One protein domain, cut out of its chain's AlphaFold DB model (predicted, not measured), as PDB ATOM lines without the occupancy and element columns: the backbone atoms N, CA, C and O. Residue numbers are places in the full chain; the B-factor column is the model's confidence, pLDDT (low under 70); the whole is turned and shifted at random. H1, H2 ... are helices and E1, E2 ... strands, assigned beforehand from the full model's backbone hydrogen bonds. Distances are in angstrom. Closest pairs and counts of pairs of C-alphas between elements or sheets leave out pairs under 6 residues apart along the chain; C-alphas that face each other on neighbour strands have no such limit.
ATOM      1  N   ALA A 315     -19.232 -35.556  19.948       73.88
ATOM      2  CA  ALA A 315     -19.027 -35.979  18.559       73.88
ATOM      3  C   ALA A 315     -20.276 -36.563  17.855       73.88
ATOM      4  O   ALA A 315     -20.308 -36.611  16.629       73.88
ATOM      5  N   ASP A 316     -21.298 -37.003  18.600       83.06
ATOM      6  CA  ASP A 316     -22.542 -37.565  18.046       83.06
ATOM      7  C   ASP A 316     -23.595 -36.475  17.744       83.06
ATOM      8  O   ASP A 316     -24.711 -36.796  17.326       83.06
ATOM      9  N   ILE A 317     -23.277 -35.200  18.002       87.12
ATOM     10  CA  ILE A 317     -24.204 -34.063  17.986       87.12
ATOM     11  C   ILE A 317     -23.768 -33.053  16.922       87.12
ATOM     12  O   ILE A 317     -22.631 -32.590  16.912       87.12
ATOM     13  N   LYS A 318     -24.700 -32.644  16.055       90.69
ATOM     14  CA  LYS A 318     -24.463 -31.574  15.082       90.69
ATOM     15  C   LYS A 318     -25.157 -30.301  15.548       90.69
ATOM     16  O   LYS A 318     -26.383 -30.198  15.522       90.69
ATOM     17  N   MET A 319     -24.371 -29.316  15.962       90.81
ATOM     18  CA  MET A 319     -24.904 -28.004  16.314       90.81
ATOM     19  C   MET A 319     -25.409 -27.254  15.077       90.81
ATOM     20  O   MET A 319     -24.829 -27.353  13.997       90.81
ATOM     21  N   ILE A 320     -26.490 -26.503  15.260       92.19
ATOM     22  CA  ILE A 320     -27.093 -25.590  14.293       92.19
ATOM     23  C   ILE A 320     -27.069 -24.175  14.878       92.19
ATOM     24  O   ILE A 320     -27.385 -23.976  16.052       92.19
ATOM     25  N   THR A 321     -26.739 -23.184  14.049       91.00
ATOM     26  CA  THR A 321     -26.818 -21.762  14.406       91.00
ATOM     27  C   THR A 321     -28.245 -21.221  14.264       91.00
ATOM     28  O   THR A 321     -29.046 -21.701  13.459       91.00
ATOM     29  N   GLU A 322     -28.582 -20.185  15.038       91.81
ATOM     30  CA  GLU A 322     -29.846 -19.444  14.869       91.81
ATOM     31  C   GLU A 322     -29.947 -18.838  13.463       91.81
ATOM     32  O   GLU A 322     -30.998 -18.913  12.825       91.81
ATOM     33  N   ASP A 323     -28.823 -18.349  12.954       87.75
ATOM     34  CA  ASP A 323     -28.665 -17.801  11.615       87.75
ATOM     35  C   ASP A 323     -29.020 -18.807  10.504       87.75
ATOM     36  O   ASP A 323     -29.828 -18.494   9.629       87.75
ATOM     37  N   TYR A 324     -28.580 -20.070  10.592       90.19
ATOM     38  CA  TYR A 324     -28.990 -21.130   9.654       90.19
ATOM     39  C   TYR A 324     -30.513 -21.370   9.661       90.19
ATOM     40  O   TYR A 324     -31.122 -21.609   8.613       90.19
ATOM     41  N   LEU A 325     -31.170 -21.260  10.821       93.38
ATOM     42  CA  LEU A 325     -32.632 -21.357  10.914       93.38
ATOM     43  C   LEU A 325     -33.331 -20.128  10.316       93.38
ATOM     44  O   LEU A 325     -34.361 -20.270   9.651       93.38
ATOM     45  N   VAL A 326     -32.765 -18.930  10.487       92.19
ATOM     46  CA  VAL A 326     -33.224 -17.709   9.804       92.19
ATOM     47  C   VAL A 326     -33.053 -17.846   8.287       92.19
ATOM     48  O   VAL A 326     -33.974 -17.502   7.542       92.19
ATOM     49  N   ALA A 327     -31.948 -18.431   7.825       90.69
ATOM     50  CA  ALA A 327     -31.672 -18.714   6.422       90.69
ATOM     51  C   ALA A 327     -32.689 -19.702   5.820       90.69
ATOM     52  O   ALA A 327     -33.232 -19.450   4.745       90.69
ATOM     53  N   ILE A 328     -33.055 -20.767   6.543       93.69
ATOM     54  CA  ILE A 328     -34.153 -21.679   6.165       93.69
ATOM     55  C   ILE A 328     -35.491 -20.936   6.039       93.69
ATOM     56  O   ILE A 328     -36.249 -21.163   5.092       93.69
ATOM     57  N   ILE A 329     -35.796 -20.031   6.974       95.06
ATOM     58  CA  ILE A 329     -37.028 -19.233   6.930       95.06
ATOM     59  C   ILE A 329     -37.021 -18.278   5.730       95.06
ATOM     60  O   ILE A 329     -38.050 -18.134   5.064       95.06
ATOM     61  N   ALA A 330     -35.881 -17.657   5.425       92.81
ATOM     62  CA  ALA A 330     -35.705 -16.795   4.261       92.81
ATOM     63  C   ALA A 330     -35.824 -17.581   2.941       92.81
ATOM     64  O   ALA A 330     -36.517 -17.127   2.029       92.81
ATOM     65  N   TYR A 331     -35.247 -18.786   2.867       94.88
ATOM     66  CA  TYR A 331     -35.374 -19.686   1.717       94.88
ATOM     67  C   TYR A 331     -36.839 -20.045   1.459       94.88
ATOM     68  O   TYR A 331     -37.334 -19.888   0.348       94.88
ATOM     69  N   ALA A 332     -37.581 -20.427   2.500       95.69
ATOM     70  CA  ALA A 332     -39.003 -20.720   2.366       95.69
ATOM     71  C   ALA A 332     -39.824 -19.502   1.910       95.69
ATOM     72  O   ALA A 332     -40.752 -19.653   1.119       95.69
ATOM     73  N   GLN A 333     -39.483 -18.286   2.357       94.56
ATOM     74  CA  GLN A 333     -40.114 -17.052   1.866       94.56
ATOM     75  C   GLN A 333     -39.781 -16.756   0.398       94.56
ATOM     76  O   GLN A 333     -40.635 -16.239  -0.318       94.56
ATOM     77  N   PHE A 334     -38.561 -17.062  -0.051       93.25
ATOM     78  CA  PHE A 334     -38.159 -16.965  -1.454       93.25
ATOM     79  C   PHE A 334     -38.943 -17.969  -2.312       93.25
ATOM     80  O   PHE A 334     -39.686 -17.561  -3.202       93.25
ATOM     81  N   VAL A 335     -38.922 -19.248  -1.932       94.44
ATOM     82  CA  VAL A 335     -39.705 -20.335  -2.545       94.44
ATOM     83  C   VAL A 335     -41.213 -20.033  -2.582       94.44
ATOM     84  O   VAL A 335     -41.884 -20.358  -3.557       94.44
ATOM     85  N   THR A 336     -41.749 -19.346  -1.565       95.75
ATOM     86  CA  THR A 336     -43.163 -18.918  -1.527       95.75
ATOM     87  C   THR A 336     -43.502 -17.873  -2.598       95.75
ATOM     88  O   THR A 336     -44.632 -17.843  -3.077       95.75
ATOM     89  N   LYS A 337     -42.550 -17.027  -3.016       95.50
ATOM     90  CA  LYS A 337     -42.768 -16.055  -4.108       95.50
ATOM     91  C   LYS A 337     -42.808 -16.727  -5.483       95.50
ATOM     92  O   LYS A 337     -43.461 -16.211  -6.383       95.50
ATOM     93  N   GLU A 338     -42.147 -17.874  -5.626       93.69
ATOM     94  CA  GLU A 338     -42.003 -18.629  -6.880       93.69
ATOM     95  C   GLU A 338     -42.736 -19.984  -6.829       93.69
ATOM     96  O   GLU A 338     -42.300 -20.990  -7.396       93.69
ATOM     97  N   GLU A 339     -43.883 -20.009  -6.144       95.75
ATOM     98  CA  GLU A 339     -44.686 -21.201  -5.843       95.75
ATOM     99  C   GLU A 339     -44.888 -22.141  -7.047       95.75
ATOM    100  O   GLU A 339     -44.727 -23.359  -6.933       95.75
ATOM    101  N   SER A 340     -45.203 -21.592  -8.225       94.81
ATOM    102  CA  SER A 340     -45.457 -22.370  -9.447       94.81
ATOM    103  C   SER A 340     -44.236 -23.118  -9.987       94.81
ATOM    104  O   SER A 340     -44.399 -24.111 -10.704       94.81
ATOM    105  N   THR A 341     -43.031 -22.640  -9.672       91.88
ATOM    106  CA  THR A 341     -41.755 -23.248 -10.066       91.88
ATOM    107  C   THR A 341     -41.402 -24.361  -9.084       91.88
ATOM    108  O   THR A 341     -41.250 -25.520  -9.474       91.88
ATOM    109  N   TYR A 342     -41.379 -24.050  -7.785       93.50
ATOM    110  CA  TYR A 342     -40.948 -24.988  -6.745       93.50
ATOM    111  C   TYR A 342     -41.940 -26.126  -6.467       93.50
ATOM    112  O   TYR A 342     -41.518 -27.194  -6.030       93.50
ATOM    113  N   LYS A 343     -43.230 -25.975  -6.804       95.31
ATOM    114  CA  LYS A 343     -44.192 -27.095  -6.785       95.31
ATOM    115  C   LYS A 343     -43.930 -28.162  -7.852       95.31
ATOM    116  O   LYS A 343     -44.374 -29.295  -7.691       95.31
ATOM    117  N   LYS A 344     -43.229 -27.813  -8.938       93.56
ATOM    118  CA  LYS A 344     -42.789 -28.761  -9.980       93.56
ATOM    119  C   LYS A 344     -41.386 -29.307  -9.711       93.56
ATOM    120  O   LYS A 344     -41.033 -30.353 -10.251       93.56
ATOM    121  N   LYS A 345     -40.585 -28.595  -8.911       90.00
ATOM    122  CA  LYS A 345     -39.225 -28.995  -8.550       90.00
ATOM    123  C   LYS A 345     -39.284 -30.199  -7.594       90.00
ATOM    124  O   LYS A 345     -39.979 -30.125  -6.574       90.00
ATOM    125  N   PRO A 346     -38.591 -31.309  -7.900       90.44
ATOM    126  CA  PRO A 346     -38.517 -32.433  -6.981       90.44
ATOM    127  C   PRO A 346     -37.660 -32.047  -5.763       90.44
ATOM    128  O   PRO A 346     -36.854 -31.121  -5.838       90.44
ATOM    129  N   ILE A 347     -37.857 -32.742  -4.642       90.69
ATOM    130  CA  ILE A 347     -37.229 -32.400  -3.355       90.69
ATOM    131  C   ILE A 347     -35.708 -32.469  -3.447       90.69
ATOM    132  O   ILE A 347     -35.148 -33.489  -3.850       90.69
ATOM    133  N   GLU A 348     -35.035 -31.413  -3.007       88.31
ATOM    134  CA  GLU A 348     -33.583 -31.403  -2.905       88.31
ATOM    135  C   GLU A 348     -33.115 -32.325  -1.772       88.31
ATOM    136  O   GLU A 348     -33.672 -32.341  -0.673       88.31
ATOM    137  N   ILE A 349     -32.067 -33.109  -2.035       82.88
ATOM    138  CA  ILE A 349     -31.521 -34.057  -1.059       82.88
ATOM    139  C   ILE A 349     -30.858 -33.271   0.075       82.88
ATOM    140  O   ILE A 349     -29.901 -32.531  -0.145       82.88
ATOM    141  N   ARG A 350     -31.358 -33.455   1.301       83.19
ATOM    142  CA  ARG A 350     -30.856 -32.798   2.516       83.19
ATOM    143  C   ARG A 350     -30.111 -33.807   3.382       83.19
ATOM    144  O   ARG A 350     -30.647 -34.872   3.686       83.19
ATOM    145  N   THR A 351     -28.901 -33.460   3.813       80.19
ATOM    146  CA  THR A 351     -28.122 -34.229   4.793       80.19
ATOM    147  C   THR A 351     -28.724 -34.048   6.187       80.19
ATOM    148  O   THR A 351     -28.331 -33.169   6.947       80.19
ATOM    149  N   LYS A 352     -29.728 -34.867   6.517       80.88
ATOM    150  CA  LYS A 352     -30.332 -34.895   7.854       80.88
ATOM    151  C   LYS A 352     -29.445 -35.700   8.799       80.88
ATOM    152  O   LYS A 352     -29.222 -36.883   8.554       80.88
ATOM    153  N   PHE A 353     -28.986 -35.080   9.881       82.88
ATOM    154  CA  PHE A 353     -28.337 -35.778  10.992       82.88
ATOM    155  C   PHE A 353     -29.348 -35.925  12.137       82.88
ATOM    156  O   PHE A 353     -30.105 -34.996  12.424       82.88
ATOM    157  N   GLU A 354     -29.397 -37.097  12.771       80.50
ATOM    158  CA  GLU A 354     -30.421 -37.429  13.777       80.50
ATOM    159  C   GLU A 354     -30.386 -36.474  14.984       80.50
ATOM    160  O   GLU A 354     -31.424 -35.999  15.439       80.50
ATOM    161  N   ASN A 355     -29.180 -36.099  15.418       86.56
ATOM    162  CA  ASN A 355     -28.930 -35.209  16.553       86.56
ATOM    163  C   ASN A 355     -28.568 -33.777  16.111       86.56
ATOM    164  O   ASN A 355     -27.591 -33.201  16.590       86.56
ATOM    165  N   GLU A 356     -29.331 -33.201  15.178       91.75
ATOM    166  CA  GLU A 356     -29.242 -31.761  14.890       91.75
ATOM    167  C   GLU A 356     -29.911 -30.949  16.004       91.75
ATOM    168  O   GLU A 356     -31.119 -31.086  16.218       91.75
ATOM    169  N   ILE A 357     -29.147 -30.093  16.695       94.25
ATOM    170  CA  ILE A 357     -29.644 -29.276  17.814       94.25
ATOM    171  C   ILE A 357     -29.319 -27.787  17.678       94.25
ATOM    172  O   ILE A 357     -28.231 -27.409  17.251       94.25
ATOM    173  N   LEU A 358     -30.241 -26.940  18.132       95.00
ATOM    174  CA  LEU A 358     -29.988 -25.535  18.447       95.00
ATOM    175  C   LEU A 358     -29.735 -25.406  19.954       95.00
ATOM    176  O   LEU A 358     -30.541 -25.897  20.742       95.00
ATOM    177  N   LEU A 359     -28.665 -24.728  20.369       94.94
ATOM    178  CA  LEU A 359     -28.437 -24.444  21.790       94.94
ATOM    179  C   LEU A 359     -29.259 -23.239  22.270       94.94
ATOM    180  O   LEU A 359     -29.344 -22.213  21.590       94.94
ATOM    181  N   ALA A 360     -29.813 -23.366  23.475       95.31
ATOM    182  CA  ALA A 360     -30.463 -22.303  24.235       95.31
ATOM    183  C   ALA A 360     -29.797 -22.174  25.615       95.31
ATOM    184  O   ALA A 360     -29.412 -23.185  26.213       95.31
ATOM    185  N   LYS A 361     -29.651 -20.944  26.122       94.38
ATOM    186  CA  LYS A 361     -29.037 -20.672  27.433       94.38
ATOM    187  C   LYS A 361     -30.124 -20.468  28.490       94.38
ATOM    188  O   LYS A 361     -30.873 -19.503  28.436       94.38
ATOM    189  N   LEU A 362     -30.211 -21.370  29.463       93.38
ATOM    190  CA  LEU A 362     -31.149 -21.242  30.578       93.38
ATOM    191  C   LEU A 362     -30.799 -20.014  31.445       93.38
ATOM    192  O   LEU A 362     -29.616 -19.682  31.568       93.38
ATOM    193  N   PRO A 363     -31.773 -19.398  32.148       93.00
ATOM    194  CA  PRO A 363     -31.525 -18.277  33.066       93.00
ATOM    195  C   PRO A 363     -30.455 -18.547  34.139       93.00
ATOM    196  O   PRO A 363     -29.804 -17.625  34.623       93.00
ATOM    197  N   PHE A 364     -30.243 -19.820  34.491       88.88
ATOM    198  CA  PHE A 364     -29.225 -20.279  35.444       88.88
ATOM    199  C   PHE A 364     -27.831 -20.504  34.822       88.88
ATOM    200  O   PHE A 364     -26.946 -21.044  35.479       88.88
ATOM    201  N   GLY A 365     -27.628 -20.139  33.552       89.31
ATOM    202  CA  GLY A 365     -26.346 -20.218  32.842       89.31
ATOM    203  C   GLY A 365     -26.018 -21.567  32.193       89.31
ATOM    204  O   GLY A 365     -25.081 -21.623  31.400       89.31
ATOM    205  N   LYS A 366     -26.785 -22.631  32.474       91.81
ATOM    206  CA  LYS A 366     -26.660 -23.936  31.798       91.81
ATOM    207  C   LYS A 366     -27.157 -23.876  30.349       91.81
ATOM    208  O   LYS A 366     -28.045 -23.087  30.033       91.81
ATOM    209  N   TYR A 367     -26.643 -24.757  29.494       93.31
ATOM    210  CA  TYR A 367     -27.115 -24.918  28.118       93.31
ATOM    211  C   TYR A 367     -28.049 -26.124  27.978       93.31
ATOM    212  O   TYR A 367     -27.892 -27.130  28.662       93.31
ATOM    213  N   VAL A 368     -29.023 -26.016  27.075       94.56
ATOM    214  CA  VAL A 368     -29.922 -27.111  26.682       94.56
ATOM    215  C   VAL A 368     -30.024 -27.168  25.159       94.56
ATOM    216  O   VAL A 368     -30.073 -26.136  24.486       94.56
ATOM    217  N   GLY A 369     -30.034 -28.379  24.606       94.56
ATOM    218  CA  GLY A 369     -30.156 -28.610  23.168       94.56
ATOM    219  C   GLY A 369     -31.610 -28.778  22.753       94.56
ATOM    220  O   GLY A 369     -32.304 -29.636  23.288       94.56
ATOM    221  N   ILE A 370     -32.068 -28.004  21.773       95.56
ATOM    222  CA  ILE A 370     -33.398 -28.128  21.168       95.56
ATOM    223  C   ILE A 370     -33.257 -28.887  19.850       95.56
ATOM    224  O   ILE A 370     -32.618 -28.393  18.921       95.56
ATOM    225  N   LYS A 371     -33.853 -30.078  19.753       94.50
ATOM    226  CA  LYS A 371     -33.797 -30.916  18.543       94.50
ATOM    227  C   LYS A 371     -34.479 -30.221  17.363       94.50
ATOM    228  O   LYS A 371     -35.649 -29.846  17.450       94.50
ATOM    229  N   TYR A 372     -33.761 -30.098  16.248       91.50
ATOM    230  CA  TYR A 372     -34.273 -29.549  14.993       91.50
ATOM    231  C   TYR A 372     -34.930 -30.629  14.121       91.50
ATOM    232  O   TYR A 372     -36.081 -30.471  13.710       91.50
ATOM    233  N   ASN A 373     -34.242 -31.753  13.879       79.31
ATOM    234  CA  ASN A 373     -34.776 -32.835  13.048       79.31
ATOM    235  C   ASN A 373     -35.842 -33.647  13.792       79.31
ATOM    236  O   ASN A 373     -35.569 -34.666  14.421       79.31
ATOM    237  N   THR A 374     -37.093 -33.213  13.660       77.88
ATOM    238  CA  THR A 374     -38.263 -34.058  13.919       77.88
ATOM    239  C   THR A 374     -38.670 -34.785  12.635       77.88
ATOM    240  O   THR A 374     -38.489 -34.280  11.526       77.88
ATOM    241  N   SER A 375     -39.186 -36.008  12.762       77.12
ATOM    242  CA  SER A 375     -39.685 -36.766  11.614       77.12
ATOM    243  C   SER A 375     -40.896 -36.057  10.999       77.12
ATOM    244  O   SER A 375     -41.807 -35.622  11.706       77.12
ATOM    245  N   SER A 376     -40.915 -35.926   9.666       77.44
ATOM    246  CA  SER A 376     -42.062 -35.320   8.980       77.44
ATOM    247  C   SER A 376     -43.307 -36.182   9.208       77.44
ATOM    248  O   SER A 376     -43.262 -37.379   8.916       77.44
ATOM    249  N   PRO A 377     -44.432 -35.608   9.673       75.38
ATOM    250  CA  PRO A 377     -45.662 -36.362   9.906       75.38
ATOM    251  C   PRO A 377     -46.377 -36.764   8.606       75.38
ATOM    252  O   PRO A 377     -47.348 -37.516   8.655       75.38
ATOM    253  N   GLN A 378     -45.949 -36.244   7.450       79.81
ATOM    254  CA  GLN A 378     -46.561 -36.509   6.147       79.81
ATOM    255  C   GLN A 378     -45.498 -36.734   5.057       79.81
ATOM    256  O   GLN A 378     -44.404 -36.161   5.145       79.81
ATOM    257  N   PRO A 379     -45.804 -37.539   4.019       84.50
ATOM    258  CA  PRO A 379     -44.965 -37.650   2.833       84.50
ATOM    259  C   PRO A 379     -44.996 -36.324   2.067       84.50
ATOM    260  O   PRO A 379     -46.029 -35.909   1.543       84.50
ATOM    261  N   ILE A 380     -43.849 -35.658   2.027       89.81
ATOM    262  CA  ILE A 380     -43.649 -34.431   1.264       89.81
ATOM    263  C   ILE A 380     -43.203 -34.841  -0.146       89.81
ATOM    264  O   ILE A 380     -42.392 -35.755  -0.283       89.81
ATOM    265  N   ASN A 381     -43.746 -34.197  -1.187       91.31
ATOM    266  CA  ASN A 381     -43.576 -34.636  -2.586       91.31
ATOM    267  C   ASN A 381     -42.820 -33.644  -3.493       91.31
ATOM    268  O   ASN A 381     -42.399 -34.020  -4.584       91.31
ATOM    269  N   ASN A 382     -42.670 -32.384  -3.083       94.31
ATOM    270  CA  ASN A 382     -42.032 -31.322  -3.868       94.31
ATOM    271  C   ASN A 382     -41.227 -30.379  -2.959       94.31
ATOM    272  O   ASN A 382     -41.425 -30.351  -1.741       94.31
ATOM    273  N   GLU A 383     -40.316 -29.608  -3.556       94.38
ATOM    274  CA  GLU A 383     -39.414 -28.727  -2.805       94.38
ATOM    275  C   GLU A 383     -40.152 -27.568  -2.109       94.38
ATOM    276  O   GLU A 383     -39.742 -27.147  -1.029       94.38
ATOM    277  N   PHE A 384     -41.275 -27.095  -2.666       95.94
ATOM    278  CA  PHE A 384     -42.102 -26.053  -2.044       95.94
ATOM    279  C   PHE A 384     -42.644 -26.486  -0.676       95.94
ATOM    280  O   PHE A 384     -42.399 -25.818   0.331       95.94
ATOM    281  N   ASP A 385     -43.328 -27.630  -0.618       95.25
ATOM    282  CA  ASP A 385     -43.911 -28.154   0.619       95.25
ATOM    283  C   ASP A 385     -42.810 -28.478   1.650       95.25
ATOM    284  O   ASP A 385     -42.979 -28.222   2.846       95.25
ATOM    285  N   GLN A 386     -41.639 -28.951   1.195       94.50
ATOM    286  CA  GLN A 386     -40.483 -29.222   2.058       94.50
ATOM    287  C   GLN A 386     -39.847 -27.935   2.607       94.50
ATOM    288  O   GLN A 386     -39.439 -27.894   3.767       94.50
ATOM    289  N   ALA A 387     -39.754 -26.868   1.811       95.06
ATOM    290  CA  ALA A 387     -39.269 -25.569   2.276       95.06
ATOM    291  C   ALA A 387     -40.229 -24.945   3.304       95.06
ATOM    292  O   ALA A 387     -39.788 -24.466   4.350       95.06
ATOM    293  N   VAL A 388     -41.544 -25.002   3.056       95.69
ATOM    294  CA  VAL A 388     -42.567 -24.503   3.992       95.69
ATOM    295  C   VAL A 388     -42.529 -25.272   5.317       95.69
ATOM    296  O   VAL A 388     -42.533 -24.631   6.375       95.69
ATOM    297  N   TYR A 389     -42.438 -26.608   5.268       95.19
ATOM    298  CA  TYR A 389     -42.295 -27.466   6.448       95.19
ATOM    299  C   TYR A 389     -41.055 -27.098   7.273       95.19
ATOM    300  O   TYR A 389     -41.202 -26.743   8.444       95.19
ATOM    301  N   ASP A 390     -39.863 -27.082   6.667       94.00
ATOM    302  CA  ASP A 390     -38.619 -26.721   7.361       94.00
ATOM    303  C   ASP A 390     -38.692 -25.304   7.957       94.00
ATOM    304  O   ASP A 390     -38.252 -25.092   9.084       94.00
ATOM    305  N   SER A 391     -39.326 -24.337   7.279       95.75
ATOM    306  CA  SER A 391     -39.539 -22.993   7.846       95.75
ATOM    307  C   SER A 391     -40.408 -23.013   9.106       95.75
ATOM    308  O   SER A 391     -40.192 -22.215  10.017       95.75
ATOM    309  N   ASN A 392     -41.410 -23.892   9.162       95.88
ATOM    310  CA  ASN A 392     -42.310 -24.000  10.305       95.88
ATOM    311  C   ASN A 392     -41.624 -24.714  11.476       95.88
ATOM    312  O   ASN A 392     -41.793 -24.285  12.619       95.88
ATOM    313  N   VAL A 393     -40.788 -25.721  11.200       95.00
ATOM    314  CA  VAL A 393     -39.899 -26.336  12.199       95.00
ATOM    315  C   VAL A 393     -38.907 -25.298  12.732       95.00
ATOM    316  O   VAL A 393     -38.875 -25.063  13.937       95.00
ATOM    317  N   ALA A 394     -38.194 -24.583  11.858       95.44
ATOM    318  CA  ALA A 394     -37.245 -23.529  12.226       95.44
ATOM    319  C   ALA A 394     -37.892 -22.427  13.088       95.44
ATOM    320  O   ALA A 394     -37.374 -22.095  14.153       95.44
ATOM    321  N   LYS A 395     -39.069 -21.910  12.702       96.88
ATOM    322  CA  LYS A 395     -39.834 -20.940  13.516       96.88
ATOM    323  C   LYS A 395     -40.221 -21.502  14.881       96.88
ATOM    324  O   LYS A 395     -40.172 -20.769  15.866       96.88
ATOM    325  N   SER A 396     -40.616 -22.773  14.944       95.94
ATOM    326  CA  SER A 396     -41.009 -23.429  16.196       95.94
ATOM    327  C   SER A 396     -39.811 -23.589  17.130       95.94
ATOM    328  O   SER A 396     -39.899 -23.214  18.293       95.94
ATOM    329  N   VAL A 397     -38.669 -24.043  16.609       96.12
ATOM    330  CA  VAL A 397     -37.409 -24.195  17.352       96.12
ATOM    331  C   VAL A 397     -36.883 -22.842  17.848       96.12
ATOM    332  O   VAL A 397     -36.555 -22.717  19.024       96.12
ATOM    333  N   LEU A 398     -36.901 -21.793  17.015       96.81
ATOM    334  CA  LEU A 398     -36.536 -20.428  17.433       96.81
ATOM    335  C   LEU A 398     -37.508 -19.827  18.462       96.81
ATOM    336  O   LEU A 398     -37.101 -19.024  19.301       96.81
ATOM    337  N   SER A 399     -38.789 -20.197  18.413       96.38
ATOM    338  CA  SER A 399     -39.773 -19.769  19.416       96.38
ATOM    339  C   SER A 399     -39.566 -20.504  20.742       96.38
ATOM    340  O   SER A 399     -39.596 -19.868  21.791       96.38
ATOM    341  N   LEU A 400     -39.286 -21.811  20.703       95.50
ATOM    342  CA  LEU A 400     -38.936 -22.607  21.883       95.50
ATOM    343  C   LEU A 400     -37.646 -22.107  22.540       95.50
ATOM    344  O   LEU A 400     -37.635 -21.953  23.755       95.50
ATOM    345  N   LYS A 401     -36.608 -21.771  21.756       96.38
ATOM    346  CA  LYS A 401     -35.376 -21.147  22.268       96.38
ATOM    347  C   LYS A 401     -35.693 -19.924  23.127       96.38
ATOM    348  O   LYS A 401     -35.289 -19.883  24.280       96.38
ATOM    349  N   LYS A 402     -36.495 -18.991  22.606       96.50
ATOM    350  CA  LYS A 402     -36.896 -17.781  23.340       96.50
ATOM    351  C   LYS A 402     -37.677 -18.103  24.609       96.50
ATOM    352  O   LYS A 402     -37.350 -17.575  25.658       96.50
ATOM    353  N   LEU A 403     -38.647 -19.016  24.543       95.94
ATOM    354  CA  LEU A 403     -39.432 -19.403  25.722       95.94
ATOM    355  C   LEU A 403     -38.573 -20.048  26.828       95.94
ATOM    356  O   LEU A 403     -38.866 -19.845  28.006       95.94
ATOM    357  N   VAL A 404     -37.527 -20.798  26.460       95.12
ATOM    358  CA  VAL A 404     -36.543 -21.390  27.385       95.12
ATOM    359  C   VAL A 404     -35.591 -20.333  27.954       95.12
ATOM    360  O   VAL A 404     -35.363 -20.312  29.161       95.12
ATOM    361  N   GLU A 405     -35.072 -19.433  27.117       95.12
ATOM    362  CA  GLU A 405     -34.192 -18.326  27.531       95.12
ATOM    363  C   GLU A 405     -34.924 -17.322  28.442       95.12
ATOM    364  O   GLU A 405     -34.353 -16.849  29.424       95.12
ATOM    365  N   ASP A 406     -36.215 -17.081  28.194       95.50
ATOM    366  CA  ASP A 406     -37.114 -16.287  29.043       95.50
ATOM    367  C   ASP A 406     -37.541 -17.027  30.337       95.50
ATOM    368  O   ASP A 406     -38.210 -16.444  31.191       95.50
ATOM    369  N   GLY A 407     -37.204 -18.317  30.494       93.94
ATOM    370  CA  GLY A 407     -37.586 -19.139  31.654       93.94
ATOM    371  C   GLY A 407     -39.083 -19.475  31.746       93.94
ATOM    372  O   GLY A 407     -39.576 -19.810  32.820       93.94
ATOM    373  N   THR A 408     -39.821 -19.363  30.638       94.38
ATOM    374  CA  THR A 408     -41.275 -19.627  30.564       94.38
ATOM    375  C   THR A 408     -41.626 -21.054  30.146       94.38
ATOM    376  O   THR A 408     -42.754 -21.493  30.364       94.38
ATOM    377  N   CYS A 409     -40.677 -21.770  29.542       92.00
ATOM    378  CA  CYS A 409     -40.783 -23.184  29.209       92.00
ATOM    379  C   CYS A 409     -39.824 -23.966  30.100       92.00
ATOM    380  O   CYS A 409     -38.615 -23.735  30.044       92.00
ATOM    381  N   ASP A 410     -40.355 -24.903  30.879       90.00
ATOM    382  CA  ASP A 410     -39.524 -25.894  31.548       90.00
ATOM    383  C   ASP A 410     -39.026 -26.900  30.491       90.00
ATOM    384  O   ASP A 410     -39.852 -27.461  29.760       90.00
ATOM    385  N   PRO A 411     -37.706 -27.114  30.322       88.19
ATOM    386  CA  PRO A 411     -37.217 -28.177  29.456       88.19
ATOM    387  C   PRO A 411     -37.574 -29.573  29.980       88.19
ATOM    388  O   PRO A 411     -37.418 -30.537  29.226       88.19
ATOM    389  N   ASP A 412     -38.009 -29.725  31.242       85.19
ATOM    390  CA  ASP A 412     -38.171 -31.051  31.824       85.19
ATOM    391  C   ASP A 412     -39.301 -31.892  31.206       85.19
ATOM    392  O   ASP A 412     -39.138 -33.112  31.089       85.19
ATOM    393  N   ASP A 413     -40.351 -31.245  30.693       78.75
ATOM    394  CA  ASP A 413     -41.605 -31.871  30.243       78.75
ATOM    395  C   ASP A 413     -41.625 -32.382  28.781       78.75
ATOM    396  O   ASP A 413     -42.607 -33.007  28.371       78.75
ATOM    397  N   ASP A 414     -40.594 -32.132  27.957       83.06
ATOM    398  CA  ASP A 414     -40.657 -32.401  26.504       83.06
ATOM    399  C   ASP A 414     -39.446 -33.167  25.928       83.06
ATOM    400  O   ASP A 414     -38.283 -32.785  26.070       83.06
ATOM    401  N   ASN A 415     -39.736 -34.213  25.146       87.25
ATOM    402  CA  ASN A 415     -38.762 -35.042  24.420       87.25
ATOM    403  C   ASN A 415     -37.953 -34.276  23.348       87.25
ATOM    404  O   ASN A 415     -37.003 -34.829  22.776       87.25
ATOM    405  N   LYS A 416     -38.329 -33.027  23.044       89.81
ATOM    406  CA  LYS A 416     -37.603 -32.112  22.146       89.81
ATOM    407  C   LYS A 416     -36.273 -31.614  22.718       89.81
ATOM    408  O   LYS A 416     -35.440 -31.159  21.935       89.81
ATOM    409  N   PHE A 417     -36.061 -31.705  24.030       92.81
ATOM    410  CA  PHE A 417     -34.849 -31.211  24.684       92.81
ATOM    411  C   PHE A 417     -33.787 -32.306  24.892       92.81
ATOM    412  O   PHE A 417     -34.095 -33.494  25.010       92.81
ATOM    413  N   ILE A 418     -32.518 -31.895  24.930       91.25
ATOM    414  CA  ILE A 418     -31.357 -32.680  25.372       91.25
ATOM    415  C   ILE A 418     -30.719 -31.900  26.524       91.25
ATOM    416  O   ILE A 418     -30.232 -30.788  26.315       91.25
ATOM    417  N   LYS A 419     -30.806 -32.457  27.736       83.88
ATOM    418  CA  LYS A 419     -30.591 -31.740  29.008       83.88
ATOM    419  C   LYS A 419     -29.168 -31.869  29.565       83.88
ATOM    420  O   LYS A 419     -28.726 -30.987  30.292       83.88
ATOM    421  N   ASP A 420     -28.458 -32.926  29.182       80.19
ATOM    422  CA  ASP A 420     -27.131 -33.278  29.700       80.19
ATOM    423  C   ASP A 420     -26.027 -32.811  28.737       80.19
ATOM    424  O   ASP A 420     -25.251 -33.605  28.205       80.19
ATOM    425  N   LEU A 421     -26.016 -31.508  28.437       85.12
ATOM    426  CA  LEU A 421     -24.991 -30.871  27.607       85.12
ATOM    427  C   LEU A 421     -24.000 -30.116  28.494       85.12
ATOM    428  O   LEU A 421     -24.098 -28.898  28.663       85.12
ATOM    429  N   ASP A 422     -23.027 -30.851  29.028       83.44
ATOM    430  CA  ASP A 422     -21.849 -30.299  29.707       83.44
ATOM    431  C   ASP A 422     -20.885 -29.685  28.668       83.44
ATOM    432  O   ASP A 422     -19.800 -30.203  28.422       83.44
ATOM    433  N   ILE A 423     -21.322 -28.603  28.012       87.38
ATOM    434  CA  ILE A 423     -20.583 -27.877  26.968       87.38
ATOM    435  C   ILE A 423     -20.316 -26.448  27.450       87.38
ATOM    436  O   ILE A 423     -21.241 -25.721  27.830       87.38
ATOM    437  N   GLU A 424     -19.054 -26.021  27.413       89.25
ATOM    438  CA  GLU A 424     -18.661 -24.659  27.788       89.25
ATOM    439  C   GLU A 424     -18.889 -23.646  26.652       89.25
ATOM    440  O   GLU A 424     -18.824 -23.969  25.468       89.25
TER     441      GLU A 424
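Overview. This is residues 315 to 424 of the 669 residues of the protein "LEDGF domain-containing protein" of Lamprigera yunnana (UniProt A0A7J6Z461). A small three-stranded sheet sits at one end; long helix H3 covers one face with residues 393 to 405 and extends beyond it, side by side with H1. The 110 printed residues, mixed helices and strands, run E1 H1 H2 E2 E3 H3; the mixed sheet's order is E1 E2 E3. The whole is only just compact, close to loose, with radius of gyration of the C-alphas 15.3 A, and elongated, 48 by 27 by 23 A.

Along the chain. E2 is residues 356 to 361, E1 318 to 320, from C-alpha (-24.463, -31.574, 15.082), and E3 367 to 371. H3, residues 383 to 405, measures 32.5 A, ending at C-alpha (-34.192, -18.326, 27.531). H1, residues 322 to 337, measures 23.2 A; H2 is 339 to 342.

Arrangement. E1 and E2 are parallel, N 320 and O 357 2.8 A apart; E2 and E3 form an antiparallel hairpin, N 370 and O 358 2.8 A apart. H3 is over E2, height over the sheet 8.2 A. H1 touches H3, C-alphas of Ile 329 and Ser 391 closest at 4.6 A. Every O i to N i+4 pair in H1 and H3 is within hydrogen-bond range.

Size, cuts and confidence. The printed part has no cut; links H2 to E2 and E3 to H3 are long. No printed residue is under 70.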